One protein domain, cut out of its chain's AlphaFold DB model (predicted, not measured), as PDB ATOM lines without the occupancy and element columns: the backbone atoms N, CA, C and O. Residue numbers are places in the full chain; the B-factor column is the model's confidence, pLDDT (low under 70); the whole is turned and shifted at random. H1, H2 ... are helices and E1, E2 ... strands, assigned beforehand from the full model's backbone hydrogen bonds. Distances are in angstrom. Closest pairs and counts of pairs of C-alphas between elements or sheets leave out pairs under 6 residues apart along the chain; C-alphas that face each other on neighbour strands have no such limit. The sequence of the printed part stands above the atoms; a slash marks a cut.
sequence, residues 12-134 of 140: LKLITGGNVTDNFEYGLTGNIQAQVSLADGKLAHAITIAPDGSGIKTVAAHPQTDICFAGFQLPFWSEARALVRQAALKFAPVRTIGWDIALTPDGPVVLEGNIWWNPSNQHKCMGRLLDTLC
ATOM      1  N   LEU A  12     322.557 194.143 204.436       96.69
ATOM      2  CA  LEU A  12     322.423 192.832 203.816       96.69
ATOM      3  C   LEU A  12     322.060 193.040 202.345       96.69
ATOM      4  O   LEU A  12     321.056 193.689 202.048       96.69
ATOM      5  N   LYS A  13     322.867 192.495 201.438       95.75
ATOM      6  CA  LYS A  13     322.562 192.432 200.008       95.75
ATOM      7  C   LYS A  13     321.949 191.065 199.699       95.75
ATOM      8  O   LYS A  13     322.412 190.051 200.216       95.75
ATOM      9  N   LEU A  14     320.882 191.041 198.910       96.06
ATOM     10  CA  LEU A  14     320.143 189.823 198.584       96.06
ATOM     11  C   LEU A  14     319.860 189.748 197.093       96.06
ATOM     12  O   LEU A  14     319.413 190.723 196.483       96.06
ATOM     13  N   ILE A  15     320.095 188.561 196.541       96.62
ATOM     14  CA  ILE A  15     319.829 188.251 195.140       96.62
ATOM     15  C   ILE A  15     318.332 188.201 194.864       96.62
ATOM     16  O   ILE A  15     317.577 187.665 195.664       96.62
ATOM     17  N   THR A  16     317.905 188.681 193.704       95.44
ATOM     18  CA  THR A  16     316.537 188.495 193.205       95.44
ATOM     19  C   THR A  16     316.546 187.880 191.805       95.44
ATOM     20  O   THR A  16     317.571 187.840 191.121       95.44
ATOM     21  N   GLY A  17     315.402 187.342 191.377       91.06
ATOM     22  CA  GLY A  17     315.255 186.718 190.060       91.06
ATOM     23  C   GLY A  17     316.244 185.569 189.818       91.06
ATOM     24  O   GLY A  17     316.341 184.649 190.628       91.06
ATOM     25  N   GLY A  18     316.946 185.622 188.682       93.25
ATOM     26  CA  GLY A  18     317.972 184.655 188.271       93.25
ATOM     27  C   GLY A  18     319.411 185.107 188.536       93.25
ATOM     28  O   GLY A  18     320.333 184.541 187.950       93.25
ATOM     29  N   ASN A  19     319.614 186.142 189.359       95.38
ATOM     30  CA  ASN A  19     320.950 186.642 189.671       95.38
ATOM     31  C   ASN A  19     321.756 185.598 190.451       95.38
ATOM     32  O   ASN A  19     321.233 184.905 191.321       95.38
ATOM     33  N   VAL A  20     323.052 185.519 190.154       94.44
ATOM     34  CA  VAL A  20     323.992 184.591 190.811       94.44
ATOM     35  C   VAL A  20     324.940 185.296 191.785       94.44
ATOM     36  O   VAL A  20     325.693 184.632 192.492       94.44
ATOM     37  N   THR A  21     324.902 186.632 191.840       94.38
ATOM     38  CA  THR A  21     325.671 187.459 192.781       94.38
ATOM     39  C   THR A  21     324.756 188.453 193.487       94.38
ATOM     40  O   THR A  21     323.769 188.929 192.919       94.38
ATOM     41  N   ASP A  22     325.100 188.785 194.729       93.44
ATOM     42  CA  ASP A  22     324.396 189.753 195.579       93.44
ATOM     43  C   ASP A  22     324.768 191.209 195.266       93.44
ATOM     44  O   ASP A  22     324.261 192.125 195.910       93.44
ATOM     45  N   ASN A  23     325.624 191.454 194.268       92.88
ATOM     46  CA  ASN A  23     326.053 192.804 193.927       92.88
ATOM     47  C   ASN A  23     324.840 193.707 193.649       92.88
ATOM     48  O   ASN A  23     323.941 193.365 192.879       92.88
ATOM     49  N   PHE A  24     324.801 194.869 194.298       92.44
ATOM     50  CA  PHE A  24     323.685 195.799 194.157       92.44
ATOM     51  C   PHE A  24     323.827 196.670 192.902       92.44
ATOM     52  O   PHE A  24     322.815 197.071 192.345       92.44
ATOM     53  N   GLU A  25     325.061 196.960 192.463       90.75
ATOM     54  CA  GLU A  25     325.377 197.748 191.253       90.75
ATOM     55  C   GLU A  25     324.500 199.002 191.084       90.75
ATOM     56  O   GLU A  25     323.815 199.192 190.084       90.75
ATOM     57  N   TYR A  26     324.449 199.845 192.120       87.88
ATOM     58  CA  TYR A  26     323.606 201.051 192.150       87.88
ATOM     59  C   TYR A  26     322.105 200.801 191.870       87.88
ATOM     60  O   TYR A  26     321.372 201.736 191.559       87.88
ATOM     61  N   GLY A  27     321.644 199.558 192.020       90.06
ATOM     62  CA  GLY A  27     320.280 199.102 191.769       90.06
ATOM     63  C   GLY A  27     320.042 198.464 190.402       90.06
ATOM     64  O   GLY A  27     318.945 197.957 190.176       90.06
ATOM     65  N   LEU A  28     321.031 198.459 189.501       89.81
ATOM     66  CA  LEU A  28     320.871 197.966 188.126       89.81
ATOM     67  C   LEU A  28     320.599 196.460 188.048       89.81
ATOM     68  O   LEU A  28     319.973 195.999 187.096       89.81
ATOM     69  N   THR A  29     321.013 195.695 189.058       93.31
ATOM     70  CA  THR A  29     320.771 194.246 189.114       93.31
ATOM     71  C   THR A  29     319.340 193.893 189.517       93.31
ATOM     72  O   THR A  29     318.940 192.739 189.380       93.31
ATOM     73  N   GLY A  30     318.565 194.846 190.050       93.56
ATOM     74  CA  GLY A  30     317.264 194.570 190.668       93.56
ATOM     75  C   GLY A  30     317.357 193.846 192.019       93.56
ATOM     76  O   GLY A  30     316.329 193.482 192.599       93.56
ATOM     77  N   ASN A  31     318.573 193.647 192.540       96.44
ATOM     78  CA  ASN A  31     318.800 193.067 193.860       96.44
ATOM     79  C   ASN A  31     318.221 193.955 194.970       96.44
ATOM     80  O   ASN A  31     317.843 195.117 194.769       96.44
ATOM     81  N   ILE A  32     318.137 193.380 196.165       96.81
ATOM     82  CA  ILE A  32     317.598 194.045 197.347       96.81
ATOM     83  C   ILE A  32     318.734 194.389 198.305       96.81
ATOM     84  O   ILE A  32     319.645 193.593 198.530       96.81
ATOM     85  N   GLN A  33     318.642 195.566 198.914       96.56
ATOM     86  CA  GLN A  33     319.485 195.979 200.023       96.56
ATOM     87  C   GLN A  33     318.624 196.192 201.272       96.56
ATOM     88  O   GLN A  33     317.681 196.977 201.251       96.56
ATOM     89  N   ALA A  34     318.940 195.508 202.370       96.38
ATOM     90  CA  ALA A  34     318.264 195.668 203.653       96.38
ATOM     91  C   ALA A  34     319.170 196.348 204.681       96.38
ATOM     92  O   ALA A  34     320.336 195.980 204.850       96.38
ATOM     93  N   GLN A  35     318.619 197.326 205.400       95.25
ATOM     94  CA  GLN A  35     319.328 197.965 206.502       95.25
ATOM     95  C   GLN A  35     319.429 197.005 207.686       95.25
ATOM     96  O   GLN A  35     318.420 196.455 208.129       95.25
ATOM     97  N   VAL A  36     320.637 196.874 208.234       96.44
ATOM     98  CA  VAL A  36     320.902 196.080 209.435       96.44
ATOM     99  C   VAL A  36     321.039 197.011 210.636       96.44
ATOM    100  O   VAL A  36     321.821 197.965 210.621       96.44
ATOM    101  N   SER A  37     320.291 196.734 211.700       95.50
ATOM    102  CA  SER A  37     320.483 197.380 212.997       95.50
ATOM    103  C   SER A  37     321.818 196.946 213.602       95.50
ATOM    104  O   SER A  37     322.045 195.768 213.869       95.50
ATOM    105  N   LEU A  38     322.712 197.901 213.865       94.38
ATOM    106  CA  LEU A  38     324.031 197.589 214.426       94.38
ATOM    107  C   LEU A  38     323.972 197.049 215.859       94.38
ATOM    108  O   LEU A  38     324.870 196.309 216.278       94.38
ATOM    109  N   ALA A  39     322.920 197.407 216.598       95.38
ATOM    110  CA  ALA A  39     322.735 197.019 217.988       95.38
ATOM    111  C   ALA A  39     322.520 195.504 218.120       95.38
ATOM    112  O   ALA A  39     323.229 194.847 218.887       95.38
ATOM    113  N   ASP A  40     321.605 194.952 217.321       96.44
ATOM    114  CA  ASP A  40     321.070 193.597 217.487       96.44
ATOM    115  C   ASP A  40     321.081 192.737 216.211       96.44
ATOM    116  O   ASP A  40     320.848 191.535 216.288       96.44
ATOM    117  N   GLY A  41     321.414 193.296 215.047       97.75
ATOM    118  CA  GLY A  41     321.508 192.543 213.793       97.75
ATOM    119  C   GLY A  41     320.163 192.256 213.143       97.75
ATOM    120  O   GLY A  41     320.093 191.439 212.225       97.75
ATOM    121  N   LYS A  42     319.090 192.901 213.608       98.38
ATOM    122  CA  LYS A  42     317.782 192.784 212.970       98.38
ATOM    123  C   LYS A  42     317.713 193.628 211.711       98.38
ATOM    124  O   LYS A  42     318.227 194.750 211.664       98.38
ATOM    125  N   LEU A  43     317.038 193.097 210.706       97.75
ATOM    126  CA  LEU A  43     316.715 193.838 209.502       97.75
ATOM    127  C   LEU A  43     315.566 194.816 209.784       97.75
ATOM    128  O   LEU A  43     314.590 194.488 210.465       97.75
ATOM    129  N   ALA A  44     315.706 196.035 209.271       90.12
ATOM    130  CA  ALA A  44     314.669 197.058 209.331       90.12
ATOM    131  C   ALA A  44     313.876 197.066 208.016       90.12
ATOM    132  O   ALA A  44     313.082 196.167 207.756       90.12
ATOM    133  N   HIS A  45     314.098 198.067 207.169       87.62
ATOM    134  CA  HIS A  45     313.490 198.153 205.848       87.62
ATOM    135  C   HIS A  45     314.477 197.704 204.770       87.62
ATOM    136  O   HIS A  45     315.689 197.925 204.882       87.62
ATOM    137  N   ALA A  46     313.935 197.108 203.713       96.38
ATOM    138  CA  ALA A  46     314.678 196.770 202.516       96.38
ATOM    139  C   ALA A  46     314.248 197.640 201.340       96.38
ATOM    140  O   ALA A  46     313.113 198.118 201.285       96.38
ATOM    141  N   ILE A  47     315.176 197.865 200.420       96.38
ATOM    142  CA  ILE A  47     314.988 198.692 199.240       96.38
ATOM    143  C   ILE A  47     315.481 197.971 197.991       96.38
ATOM    144  O   ILE A  47     316.376 197.129 198.044       96.38
ATOM    145  N   THR A  48     314.904 198.346 196.860       96.19
ATOM    146  CA  THR A  48     315.427 198.093 195.516       96.19
ATOM    147  C   THR A  48     315.286 199.381 194.698       96.19
ATOM    148  O   THR A  48     314.630 200.327 195.151       96.19
ATOM    149  N   ILE A  49     315.896 199.449 193.519       94.44
ATOM    150  CA  ILE A  49     315.698 200.572 192.597       94.44
ATOM    151  C   ILE A  49     314.678 200.155 191.544       94.44
ATOM    152  O   ILE A  49     314.782 199.087 190.942       94.44
ATOM    153  N   ALA A  50     313.654 200.981 191.359       90.00
ATOM    154  CA  ALA A  50     312.600 200.706 190.405       90.00
ATOM    155  C   ALA A  50     313.141 200.798 188.964       90.00
ATOM    156  O   ALA A  50     313.777 201.797 188.611       90.00
ATOM    157  N   PRO A  51     312.876 199.791 188.110       86.12
ATOM    158  CA  PRO A  51     313.403 199.750 186.746       86.12
ATOM    159  C   PRO A  51     312.782 200.815 185.830       86.12
ATOM    160  O   PRO A  51     313.325 201.109 184.772       86.12
ATOM    161  N   ASP A  52     311.655 201.407 186.236       89.25
ATOM    162  CA  ASP A  52     310.973 202.498 185.532       89.25
ATOM    163  C   ASP A  52     311.594 203.883 185.796       89.25
ATOM    164  O   ASP A  52     311.097 204.892 185.298       89.25
ATOM    165  N   GLY A  53     312.670 203.948 186.587       86.56
ATOM    166  CA  GLY A  53     313.346 205.195 186.935       86.56
ATOM    167  C   GLY A  53     312.648 206.011 188.025       86.56
ATOM    168  O   GLY A  53     313.114 207.105 188.340       86.56
ATOM    169  N   SER A  54     311.587 205.493 188.656       90.31
ATOM    170  CA  SER A  54     310.910 206.171 189.779       90.31
ATOM    171  C   SER A  54     311.759 206.255 191.058       90.31
ATOM    172  O   SER A  54     311.402 206.961 192.002       90.31
ATOM    173  N   GLY A  55     312.922 205.597 191.074       91.56
ATOM    174  CA  GLY A  55     313.925 205.700 192.128       91.56
ATOM    175  C   GLY A  55     313.830 204.574 193.153       91.56
ATOM    176  O   GLY A  55     313.591 203.418 192.813       91.56
ATOM    177  N   ILE A  56     314.090 204.898 194.421       94.12
ATOM    178  CA  ILE A  56     314.130 203.915 195.510       94.12
ATOM    179  C   ILE A  56     312.714 203.439 195.834       94.12
ATOM    180  O   ILE A  56     311.837 204.242 196.159       94.12
ATOM    181  N   LYS A  57     312.519 202.121 195.851       94.62
ATOM    182  CA  LYS A  57     311.281 201.472 196.280       94.62
ATOM    183  C   LYS A  57     311.532 200.621 197.518       94.62
ATOM    184  O   LYS A  57     312.433 199.787 197.530       94.62
ATOM    185  N   THR A  58     310.695 200.787 198.538       95.06
ATOM    186  CA  THR A  58     310.699 199.912 199.717       95.06
ATOM    187  C   THR A  58     310.097 198.551 199.379       95.06
ATOM    188  O   THR A  58     309.070 198.463 198.701       95.06
ATOM    189  N   VAL A  59     310.711 197.493 199.898       95.56
ATOM    190  CA  VAL A  59     310.269 196.106 199.746       95.56
ATOM    191  C   VAL A  59     310.049 195.510 201.138       95.56
ATOM    192  O   VAL A  59     310.918 195.610 202.001       95.56
ATOM    193  N   ALA A  60     308.873 194.925 201.376       96.56
ATOM    194  CA  ALA A  60     308.500 194.388 202.690       96.56
ATOM    195  C   ALA A  60     309.003 192.952 202.922       96.56
ATOM    196  O   ALA A  60     309.388 192.605 204.040       96.56
ATOM    197  N   ALA A  61     309.022 192.142 201.863       97.06
ATOM    198  CA  ALA A  61     309.429 190.745 201.891       97.06
ATOM    199  C   ALA A  61     310.203 190.374 200.623       97.06
ATOM    200  O   ALA A  61     310.061 191.018 199.581       97.06
ATOM    201  N   HIS A  62     311.034 189.344 200.717       97.06
ATOM    202  CA  HIS A  62     311.814 188.871 199.585       97.06
ATOM    203  C   HIS A  62     310.906 188.229 198.514       97.06
ATOM    204  O   HIS A  62     310.164 187.306 198.841       97.06
ATOM    205  N   PRO A  63     310.981 188.641 197.234       95.25
ATOM    206  CA  PRO A  63     309.975 188.281 196.230       95.25
ATOM    207  C   PRO A  63     309.959 186.801 195.820       95.25
ATOM    208  O   PRO A  63     308.996 186.372 195.196       95.25
ATOM    209  N   GLN A  64     311.002 186.022 196.134       95.50
ATOM    210  CA  GLN A  64     311.019 184.572 195.865       95.50
ATOM    211  C   GLN A  64     310.811 183.690 197.101       95.50
ATOM    212  O   GLN A  64     310.509 182.513 196.945       95.50
ATOM    213  N   THR A  65     311.033 184.204 198.313       95.81
ATOM    214  CA  THR A  65     310.964 183.383 199.542       95.81
ATOM    215  C   THR A  65     309.847 183.817 200.478       95.81
ATOM    216  O   THR A  65     309.609 183.146 201.476       95.81
ATOM    217  N   ASP A  66     309.206 184.956 200.195       96.38
ATOM    218  CA  ASP A  66     308.170 185.599 201.006       96.38
ATOM    219  C   ASP A  66     308.586 185.913 202.454       96.38
ATOM    220  O   ASP A  66     307.768 186.300 203.288       96.38
ATOM    221  N   ILE A  67     309.883 185.820 202.767       96.69
ATOM    222  CA  ILE A  67     310.421 186.159 204.083       96.69
ATOM    223  C   ILE A  67     310.356 187.675 204.274       96.69
ATOM    224  O   ILE A  67     310.970 188.437 203.522       96.69
ATOM    225  N   CYS A  68     309.640 188.107 205.311       97.38
ATOM    226  CA  CYS A  68     309.580 189.502 205.733       97.38
ATOM    227  C   CYS A  68     310.945 189.991 206.226       97.38
ATOM    228  O   CYS A  68     311.600 189.323 207.025       97.38
ATOM    229  N   PHE A  69     311.340 191.196 205.809       97.62
ATOM    230  CA  PHE A  69     312.588 191.801 206.275       97.62
ATOM    231  C   PHE A  69     312.450 192.369 207.684       97.62
ATOM    232  O   PHE A  69     313.304 192.127 208.525       97.62
ATOM    233  N   ALA A  70     311.371 193.096 207.968       96.69
ATOM    234  CA  ALA A  70     311.219 193.777 209.248       96.69
ATOM    235  C   ALA A  70     311.274 192.786 210.423       96.69
ATOM    236  O   ALA A  70     310.421 191.911 210.561       96.69
ATOM    237  N   GLY A  71     312.287 192.941 211.279       97.50
ATOM    238  CA  GLY A  71     312.493 192.106 212.459       97.50
ATOM    239  C   GLY A  71     313.208 190.777 212.202       97.50
ATOM    240  O   GLY A  71     313.470 190.062 213.170       97.50
ATOM    241  N   PHE A  72     313.569 190.454 210.956       98.12
ATOM    242  CA  PHE A  72     314.362 189.262 210.657       98.12
ATOM    243  C   PHE A  72     315.728 189.357 211.343       98.12
ATOM    244  O   PHE A  72     316.454 190.335 211.166       98.12
ATOM    245  N   GLN A  73     316.081 188.341 212.126       98.06
ATOM    246  CA  GLN A  73     317.351 188.283 212.841       98.06
ATOM    247  C   GLN A  73     318.430 187.681 211.944       98.06
ATOM    248  O   GLN A  73     318.319 186.524 211.543       98.06
ATOM    249  N   LEU A  74     319.509 188.427 211.685       98.12
ATOM    250  CA  LEU A  74     320.669 187.844 211.018       98.12
ATOM    251  C   LEU A  74     321.316 186.770 211.908       98.12
ATOM    252  O   LEU A  74     321.607 187.056 213.080       98.12
ATOM    253  N   PRO A  75     321.569 185.560 211.373       97.69
ATOM    254  CA  PRO A  75     322.314 184.536 212.090       97.69
ATOM    255  C   PRO A  75     323.762 184.987 212.291       97.69
ATOM    256  O   PRO A  75     324.322 185.706 211.465       97.69
ATOM    257  N   PHE A  76     324.372 184.565 213.399       98.31
ATOM    258  CA  PHE A  76     325.780 184.834 213.712       98.31
ATOM    259  C   PHE A  76     326.178 186.321 213.729       98.31
ATOM    260  O   PHE A  76     327.326 186.673 213.456       98.31
ATOM    261  N   TRP A  77     325.237 187.230 214.020       98.19
ATOM    262  CA  TRP A  77     325.509 188.669 213.979       98.19
ATOM    263  C   TRP A  77     326.653 189.085 214.914       98.19
ATOM    264  O   TRP A  77     327.528 189.867 214.536       98.19
ATOM    265  N   SER A  78     326.680 188.563 216.141       97.94
ATOM    266  CA  SER A  78     327.718 188.908 217.117       97.94
ATOM    267  C   SER A  78     329.098 188.416 216.679       97.94
ATOM    268  O   SER A  78     330.081 189.148 216.810       97.94
ATOM    269  N   GLU A  79     329.155 187.221 216.108       98.44
ATOM    270  CA  GLU A  79     330.339 186.573 215.565       98.44
ATOM    271  C   GLU A  79     330.855 187.332 214.339       98.44
ATOM    272  O   GLU A  79     332.047 187.626 214.260       98.44
ATOM    273  N   ALA A  80     329.963 187.749 213.435       98.38
ATOM    274  CA  ALA A  80     330.312 188.560 212.274       98.38
ATOM    275  C   ALA A  80     330.917 189.906 212.702       98.38
ATOM    276  O   ALA A  80     331.966 190.303 212.194       98.38
ATOM    277  N   ARG A  81     330.320 190.578 213.702       97.81
ATOM    278  CA  ARG A  81     330.876 191.818 214.274       97.81
ATOM    279  C   ARG A  81     332.253 191.604 214.907       97.81
ATOM    280  O   ARG A  81     333.117 192.471 214.792       97.81
ATOM    281  N   ALA A  82     332.458 190.494 215.614       97.00
ATOM    282  CA  ALA A  82     333.753 190.178 216.211       97.00
ATOM    283  C   ALA A  82     334.815 189.928 215.128       97.00
ATOM    284  O   ALA A  82     335.914 190.481 215.212       97.00
ATOM    285  N   LEU A  83     334.453 189.172 214.087       97.75
ATOM    286  CA  LEU A  83     335.306 188.873 212.942       97.75
ATOM    287  C   LEU A  83     335.779 190.150 212.235       97.75
ATOM    288  O   LEU A  83     336.985 190.343 212.092       97.75
ATOM    289  N   VAL A  84     334.866 191.056 211.858       97.25
ATOM    290  CA  VAL A  84     335.243 192.294 211.142       97.25
ATOM    291  C   VAL A  84     336.105 193.226 211.986       97.25
ATOM    292  O   VAL A  84     337.029 193.840 211.462       97.25
ATOM    293  N   ARG A  85     335.869 193.307 213.302       96.06
ATOM    294  CA  ARG A  85     336.702 194.123 214.200       96.06
ATOM    295  C   ARG A  85     338.121 193.583 214.298       96.06
ATOM    296  O   ARG A  85     339.079 194.347 214.206       96.06
ATOM    297  N   GLN A  86     338.262 192.269 214.459       95.81
ATOM    298  CA  GLN A  86     339.575 191.626 214.479       95.81
ATOM    299  C   GLN A  86     340.286 191.763 213.132       95.81
ATOM    300  O   GLN A  86     341.489 192.015 213.110       95.81
ATOM    301  N   ALA A  87     339.556 191.621 212.022       95.94
ATOM    302  CA  ALA A  87     340.096 191.817 210.684       95.94
ATOM    303  C   ALA A  87     340.588 193.258 210.499       95.94
ATOM    304  O   ALA A  87     341.759 193.444 210.188       95.94
ATOM    305  N   ALA A  88     339.765 194.269 210.793       95.88
ATOM    306  CA  ALA A  88     340.115 195.684 210.647       95.88
ATOM    307  C   ALA A  88     341.435 196.058 211.342       95.88
ATOM    308  O   ALA A  88     342.289 196.707 210.742       95.88
ATOM    309  N   LEU A  89     341.652 195.581 212.572       94.25
ATOM    310  CA  LEU A  89     342.877 195.877 213.324       94.25
ATOM    311  C   LEU A  89     344.144 195.278 212.697       94.25
ATOM    312  O   LEU A  89     345.229 195.829 212.884       94.25
ATOM    313  N   LYS A  90     344.031 194.186 211.929       94.69
ATOM    314  CA  LYS A  90     345.170 193.584 211.212       94.69
ATOM    315  C   LYS A  90     345.623 194.408 210.006       94.69
ATOM    316  O   LYS A  90     346.736 194.203 209.537       94.69
ATOM    317  N   PHE A  91     344.789 195.331 209.526       93.88
ATOM    318  CA  PHE A  91     345.086 196.211 208.391       93.88
ATOM    319  C   PHE A  91     345.495 197.627 208.824       93.88
ATOM    320  O   PHE A  91     345.574 198.531 207.994       93.88
ATOM    321  N   ALA A  92     345.788 197.849 210.110       90.75
ATOM    322  CA  ALA A  92     346.347 199.118 210.563       90.75
ATOM    323  C   ALA A  92     347.630 199.474 209.764       90.75
ATOM    324  O   ALA A  92     348.454 198.590 209.521       90.75
ATOM    325  N   PRO A  93     347.830 200.747 209.360       91.25
ATOM    326  CA  PRO A  93     347.100 201.944 209.788       91.25
ATOM    327  C   PRO A  93     345.893 202.335 208.909       91.25
ATOM    328  O   PRO A  93     345.426 203.471 209.013       91.25
ATOM    329  N   VAL A  94     345.370 201.450 208.049       92.44
ATOM    330  CA  VAL A  94     344.166 201.755 207.252       92.44
ATOM    331  C   VAL A  94     342.993 202.059 208.191       92.44
ATOM    332  O   VAL A  94     342.636 201.249 209.042       92.44
ATOM    333  N   ARG A  95     342.413 203.260 208.060       89.44
ATOM    334  CA  ARG A  95     341.432 203.800 209.020       89.44
ATOM    335  C   ARG A  95     340.007 203.306 208.789       89.44
ATOM    336  O   ARG A  95     339.257 203.183 209.749       89.44
ATOM    337  N   THR A  96     339.624 203.057 207.538       92.44
ATOM    338  CA  THR A  96     338.286 202.560 207.184       92.44
ATOM    339  C   THR A  96     338.385 201.528 206.071       92.44
ATOM    340  O   THR A  96     339.191 201.674 205.155       92.44
ATOM    341  N   ILE A  97     337.587 200.469 206.186       96.06
ATOM    342  CA  ILE A  97     337.485 199.376 205.217       96.06
ATOM    343  C   ILE A  97     336.016 198.947 205.188       96.06
ATOM    344  O   ILE A  97     335.409 198.765 206.247       96.06
ATOM    345  N   GLY A  98     335.450 198.785 203.995       96.69
ATOM    346  CA  GLY A  98     334.175 198.096 203.805       96.69
ATOM    347  C   GLY A  98     334.406 196.594 203.740       96.69
ATOM    348  O   GLY A  98     335.238 196.144 202.961       96.69
ATOM    349  N   TRP A  99     333.702 195.822 204.560       97.56
ATOM    350  CA  TRP A  99     333.874 194.373 204.634       97.56
ATOM    351  C   TRP A  99     332.675 193.651 204.034       97.56
ATOM    352  O   TRP A  99     331.554 193.834 204.515       97.56
ATOM    353  N   ASP A 100     332.933 192.773 203.069       97.12
ATOM    354  CA  ASP A 100     331.930 191.851 202.545       97.12
ATOM    355  C   ASP A 100     332.071 190.518 203.285       97.12
ATOM    356  O   ASP A 100     333.113 189.856 203.243       97.12
ATOM    357  N   ILE A 101     331.019 190.152 204.022       98.12
ATOM    358  CA  ILE A 101     330.976 188.981 204.903       98.12
ATOM    359  C   ILE A 101     329.864 188.045 204.443       98.12
ATOM    360  O   ILE A 101     328.698 188.438 204.392       98.12
ATOM    361  N   ALA A 102     330.211 186.788 204.180       97.38
ATOM    362  CA  ALA A 102     329.235 185.729 203.972       97.38
ATOM    363  C   ALA A 102     328.803 185.143 205.318       97.38
ATOM    364  O   ALA A 102     329.647 184.756 206.124       97.38
ATOM    365  N   LEU A 103     327.495 185.024 205.543       97.56
ATOM    366  CA  LEU A 103     326.945 184.241 206.650       97.56
ATOM    367  C   LEU A 103     326.666 182.826 206.141       97.56
ATOM    368  O   LEU A 103     325.756 182.625 205.340       97.56
ATOM    369  N   THR A 104     327.467 181.858 206.580       97.69
ATOM    370  CA  THR A 104     327.362 180.454 206.150       97.69
ATOM    371  C   THR A 104     326.820 179.575 207.284       97.69
ATOM    372  O   THR A 104     326.807 180.022 208.434       97.69
ATOM    373  N   PRO A 105     326.396 178.325 207.011       97.62
ATOM    374  CA  PRO A 105     326.001 177.384 208.061       97.62
ATOM    375  C   PRO A 105     327.085 177.134 209.123       97.62
ATOM    376  O   PRO A 105     326.747 176.912 210.282       97.62
ATOM    377  N   ASP A 106     328.363 177.233 208.745       97.81
ATOM    378  CA  ASP A 106     329.514 177.026 209.636       97.81
ATOM    379  C   ASP A 106     329.993 178.324 210.316       97.81
ATOM    380  O   ASP A 106     330.960 178.321 211.079       97.81
ATOM    381  N   GLY A 107     329.318 179.447 210.049       98.06
ATOM    382  CA  GLY A 107     329.619 180.759 210.619       98.06
ATOM    383  C   GLY A 107     330.008 181.824 209.585       98.06
ATOM    384  O   GLY A 107     329.939 181.600 208.370       98.06
ATOM    385  N   PRO A 108     330.369 183.034 210.050       98.50
ATOM    386  CA  PRO A 108     330.717 184.150 209.182       98.50
ATOM    387  C   PRO A 108     332.106 183.977 208.553       98.50
ATOM    388  O   PRO A 108     333.065 183.608 209.232       98.50
ATOM    389  N   VAL A 109     332.232 184.315 207.271       98.31
ATOM    390  CA  VAL A 109     333.482 184.249 206.500       98.31
ATOM    391  C   VAL A 109     333.739 185.594 205.824       98.31
ATOM    392  O   VAL A 109     332.829 186.182 205.242       98.31
ATOM    393  N   VAL A 110     334.981 186.083 205.887       98.12
ATOM    394  CA  VAL A 110     335.395 187.279 205.136       98.12
ATOM    395  C   VAL A 110     335.548 186.916 203.663       98.12
ATOM    396  O   VAL A 110     336.337 186.029 203.343       98.12
ATOM    397  N   LEU A 111     334.824 187.606 202.785       96.88
ATOM    398  CA  LEU A 111     334.975 187.471 201.335       96.88
ATOM    399  C   LEU A 111     335.952 188.508 200.782       96.88
ATOM    400  O   LEU A 111     336.871 188.162 200.046       96.88
ATOM    401  N   GLU A 112     335.766 189.774 201.159       96.94
ATOM    402  CA  GLU A 112     336.532 190.898 200.618       96.94
ATOM    403  C   GLU A 112     336.669 192.030 201.649       96.94
ATOM    404  O   GLU A 112     335.792 192.243 202.492       96.94
ATOM    405  N   GLY A 113     337.783 192.764 201.576       96.75
ATOM    406  CA  GLY A 113     338.000 194.028 202.276       96.75
ATOM    407  C   GLY A 113     338.271 195.151 201.275       96.75
ATOM    408  O   GLY A 113     339.301 195.156 200.605       96.75
ATOM    409  N   ASN A 114     337.363 196.117 201.201       96.25
ATOM    410  CA  ASN A 114     337.363 197.212 200.240       96.25
ATOM    411  C   ASN A 114     337.876 198.509 200.876       96.25
ATOM    412  O   ASN A 114     337.233 199.074 201.761       96.25
ATOM    413  N   ILE A 115     339.012 199.029 200.404       94.00
ATOM    414  CA  ILE A 115     339.530 200.333 200.867       94.00
ATOM    415  C   ILE A 115     338.762 201.518 200.255       94.00
ATOM    416  O   ILE A 115     338.647 202.569 200.882       94.00
ATOM    417  N   TRP A 116     338.170 201.335 199.069       92.12
ATOM    418  CA  TRP A 116     337.272 202.294 198.412       92.12
ATOM    419  C   TRP A 116     335.830 201.800 198.486       92.12
ATOM    420  O   TRP A 116     335.246 201.334 197.515       92.12
ATOM    421  N   TRP A 117     335.275 201.851 199.687       91.44
ATOM    422  CA  TRP A 117     334.055 201.128 200.028       91.44
ATOM    423  C   TRP A 117     332.742 201.856 199.710       91.44
ATOM    424  O   TRP A 117     331.686 201.247 199.838       91.44
ATOM    425  N   ASN A 118     332.791 203.127 199.295       89.12
ATOM    426  CA  ASN A 118     331.651 203.895 198.772       89.12
ATOM    427  C   ASN A 118     330.332 203.692 199.560       89.12
ATOM    428  O   ASN A 118     329.401 203.073 199.034       89.12
ATOM    429  N   PRO A 119     330.225 204.209 200.804       87.94
ATOM    430  CA  PRO A 119     329.048 204.026 201.654       87.94
ATOM    431  C   PRO A 119     327.749 204.338 200.916       87.94
ATOM    432  O   PRO A 119     327.532 205.458 200.447       87.94
ATOM    433  N   SER A 120     326.841 203.366 200.873       84.69
ATOM    434  CA  SER A 120     325.501 203.594 200.341       84.69
ATOM    435  C   SER A 120     324.728 204.547 201.266       84.69
ATOM    436  O   SER A 120     324.684 204.354 202.483       84.69
ATOM    437  N   ASN A 121     324.072 205.558 200.684       89.50
ATOM    438  CA  ASN A 121     323.147 206.449 201.396       89.50
ATOM    439  C   ASN A 121     321.671 206.155 201.077       89.50
ATOM    440  O   ASN A 121     320.799 206.977 201.356       89.50
ATOM    441  N   GLN A 122     321.362 204.988 200.502       87.81
ATOM    442  CA  GLN A 122     319.984 204.643 200.117       87.81
ATOM    443  C   GLN A 122     319.041 204.589 201.334       87.81
ATOM    444  O   GLN A 122     317.851 204.874 201.231       87.81
ATOM    445  N   HIS A 123     319.603 204.331 202.518       87.50
ATOM    446  CA  HIS A 123     318.907 204.336 203.808       87.50
ATOM    447  C   HIS A 123     319.060 205.650 204.595       87.50
ATOM    448  O   HIS A 123     318.774 205.687 205.792       87.50
ATOM    449  N   LYS A 124     319.527 206.731 203.948       88.19
ATOM    450  CA  LYS A 124     319.646 208.086 204.520       88.19
ATOM    451  C   LYS A 124     320.474 208.155 205.816       88.19
ATOM    452  O   LYS A 124     320.162 208.924 206.721       88.19
ATOM    453  N   CYS A 125     321.530 207.346 205.916       84.81
ATOM    454  CA  CYS A 125     322.385 207.242 207.103       84.81
ATOM    455  C   CYS A 125     323.715 208.008 207.004       84.81
ATOM    456  O   CYS A 125     324.478 208.000 207.970       84.81
ATOM    457  N   MET A 126     323.988 208.694 205.887       89.69
ATOM    458  CA  MET A 126     325.269 209.375 205.654       89.69
ATOM    459  C   MET A 126     325.588 210.455 206.696       89.69
ATOM    460  O   MET A 126     326.750 210.618 207.036       89.69
ATOM    461  N   GLY A 127     324.584 211.148 207.251       88.12
ATOM    462  CA  GLY A 127     324.812 212.149 208.304       88.12
ATOM    463  C   GLY A 127     325.505 211.555 209.533       88.12
ATOM    464  O   GLY A 127     326.557 212.027 209.935       88.12
ATOM    465  N   ARG A 128     324.998 210.424 210.044       85.38
ATOM    466  CA  ARG A 128     325.602 209.714 211.186       85.38
ATOM    467  C   ARG A 128     327.025 209.242 210.885       85.38
ATOM    468  O   ARG A 128     327.894 209.277 211.756       85.38
ATOM    469  N   LEU A 129     327.244 208.749 209.666       88.62
ATOM    470  CA  LEU A 129     328.562 208.303 209.236       88.62
ATOM    471  C   LEU A 129     329.545 209.479 209.205       88.62
ATOM    472  O   LEU A 129     330.647 209.355 209.733       88.62
ATOM    473  N   LEU A 130     329.128 210.613 208.636       88.44
ATOM    474  CA  LEU A 130     329.916 211.841 208.599       88.44
ATOM    475  C   LEU A 130     330.266 212.315 210.010       88.44
ATOM    476  O   LEU A 130     331.437 212.562 210.274       88.44
ATOM    477  N   ASP A 131     329.292 212.365 210.921       87.69
ATOM    478  CA  ASP A 131     329.518 212.778 212.312       87.69
ATOM    479  C   ASP A 131     330.596 211.919 212.989       87.69
ATOM    480  O   ASP A 131     331.490 212.443 213.651       87.69
ATOM    481  N   THR A 132     330.552 210.601 212.768       84.94
ATOM    482  CA  THR A 132     331.511 209.655 213.363       84.94
ATOM    483  C   THR A 132     332.904 209.771 212.745       84.94
ATOM    484  O   THR A 132     333.909 209.661 213.437       84.94
ATOM    485  N   LEU A 133     332.995 209.991 211.432       84.56
ATOM    486  CA  LEU A 133     334.288 210.161 210.764       84.56
ATOM    487  C   LEU A 133     334.925 211.518 211.090       84.56
ATOM    488  O   LEU A 133     336.149 211.619 211.161       84.56
ATOM    489  N   CYS A 134     334.107 212.551 211.303       84.50
ATOM    490  CA  CYS A 134     334.565 213.894 211.638       84.50
ATOM    491  C   CYS A 134     334.917 214.067 213.119       84.50
ATOM    492  O   CYS A 134     335.747 214.920 213.419       84.50
TER     493      CYS A 134
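AT A GLANCE: This is residues 12 to 134 of the 140 residues of the protein "ATPgrasp_ST domain-containing protein" of Planctomycetes bacterium (UniProt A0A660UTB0). The model has two lobes: a strongly twisted sheet of four strands, E1 to E4, with long loops round it, and a two-stranded hairpin, E5 and E6, with the helix H1 packed on it. A second helix, H2, ends the printed part, set off from both lobes at the end of a long link. The printed part has 123 residues, with two named helices and six named strands in the order E1 E2 E3 E4 H1 E5 E6 H2; both sheets, E1 - E2 - E3 - E4 and E5 - E6, are antiparallel. The class is mixed, helices and strands, with under half of the residues in named elements. The whole is compact, with a radius of gyration of the C-alphas of 15.1 A and spans of 43 by 35 by 26 A.

IN THESE COORDINATES: Start at C-alpha 12, at (322.423, 192.832, 203.816), where E1, residues 12 to 14, begins and runs 6.5 A. In the same sheet find E2 at residues 32 to 36, 12.7 A, E3 at 43 to 50, 20.7 A, and E4 at 55 to 59, 12.8 A. H1 runs from C-alpha 77 at (325.509, 188.669, 213.979) to residue 90, 20.5 A. E5 is residues 98 to 104, 19.1 A, and E6 residues 107 to 114, 20.9 A. H2, residues 126 to 134, spans 11.9 A and ends at C-alpha 134, (334.565, 213.894, 211.638).

HOW THE PARTS SIT: Look first at the larger sheet, a meander, each strand the antiparallel neighbour of the one before, with edge strands E1 and E4. In the hairpin of E1 and E2, N 12 and O 34 are 2.9 A apart, within hydrogen-bond range. In the hairpin of E2 and E3, N 47 and O 33 are 2.8 A apart; in that of E3 and E4, N 50 and O 55 are 2.8 A apart. H1 and H2 are not on this sheet. In the hairpin of E5 and E6, at 156 degrees between directions, find N 114 and O 98, 2.8 A apart. The closest C-alphas of H1 and E6 are those of Ala 80 and Pro 108, 5.4 A; those of H1 and E5 are Val 84 and Trp 99, 7.0 A. H1 and H2 are apart. Every O i to N i+4 pair is within hydrogen-bond range in H2, and 9 of 10 in H1.

THE WHOLE: The two C-alphas farthest apart, those of Asp 52 and Lys 90, are 43.7 A from each other. The printed part has no cut. The links E1 to E2, E4 to H1 and E6 to H2 are long. The mean pLDDT of the printed part is 94.1, and no printed residue is under 70.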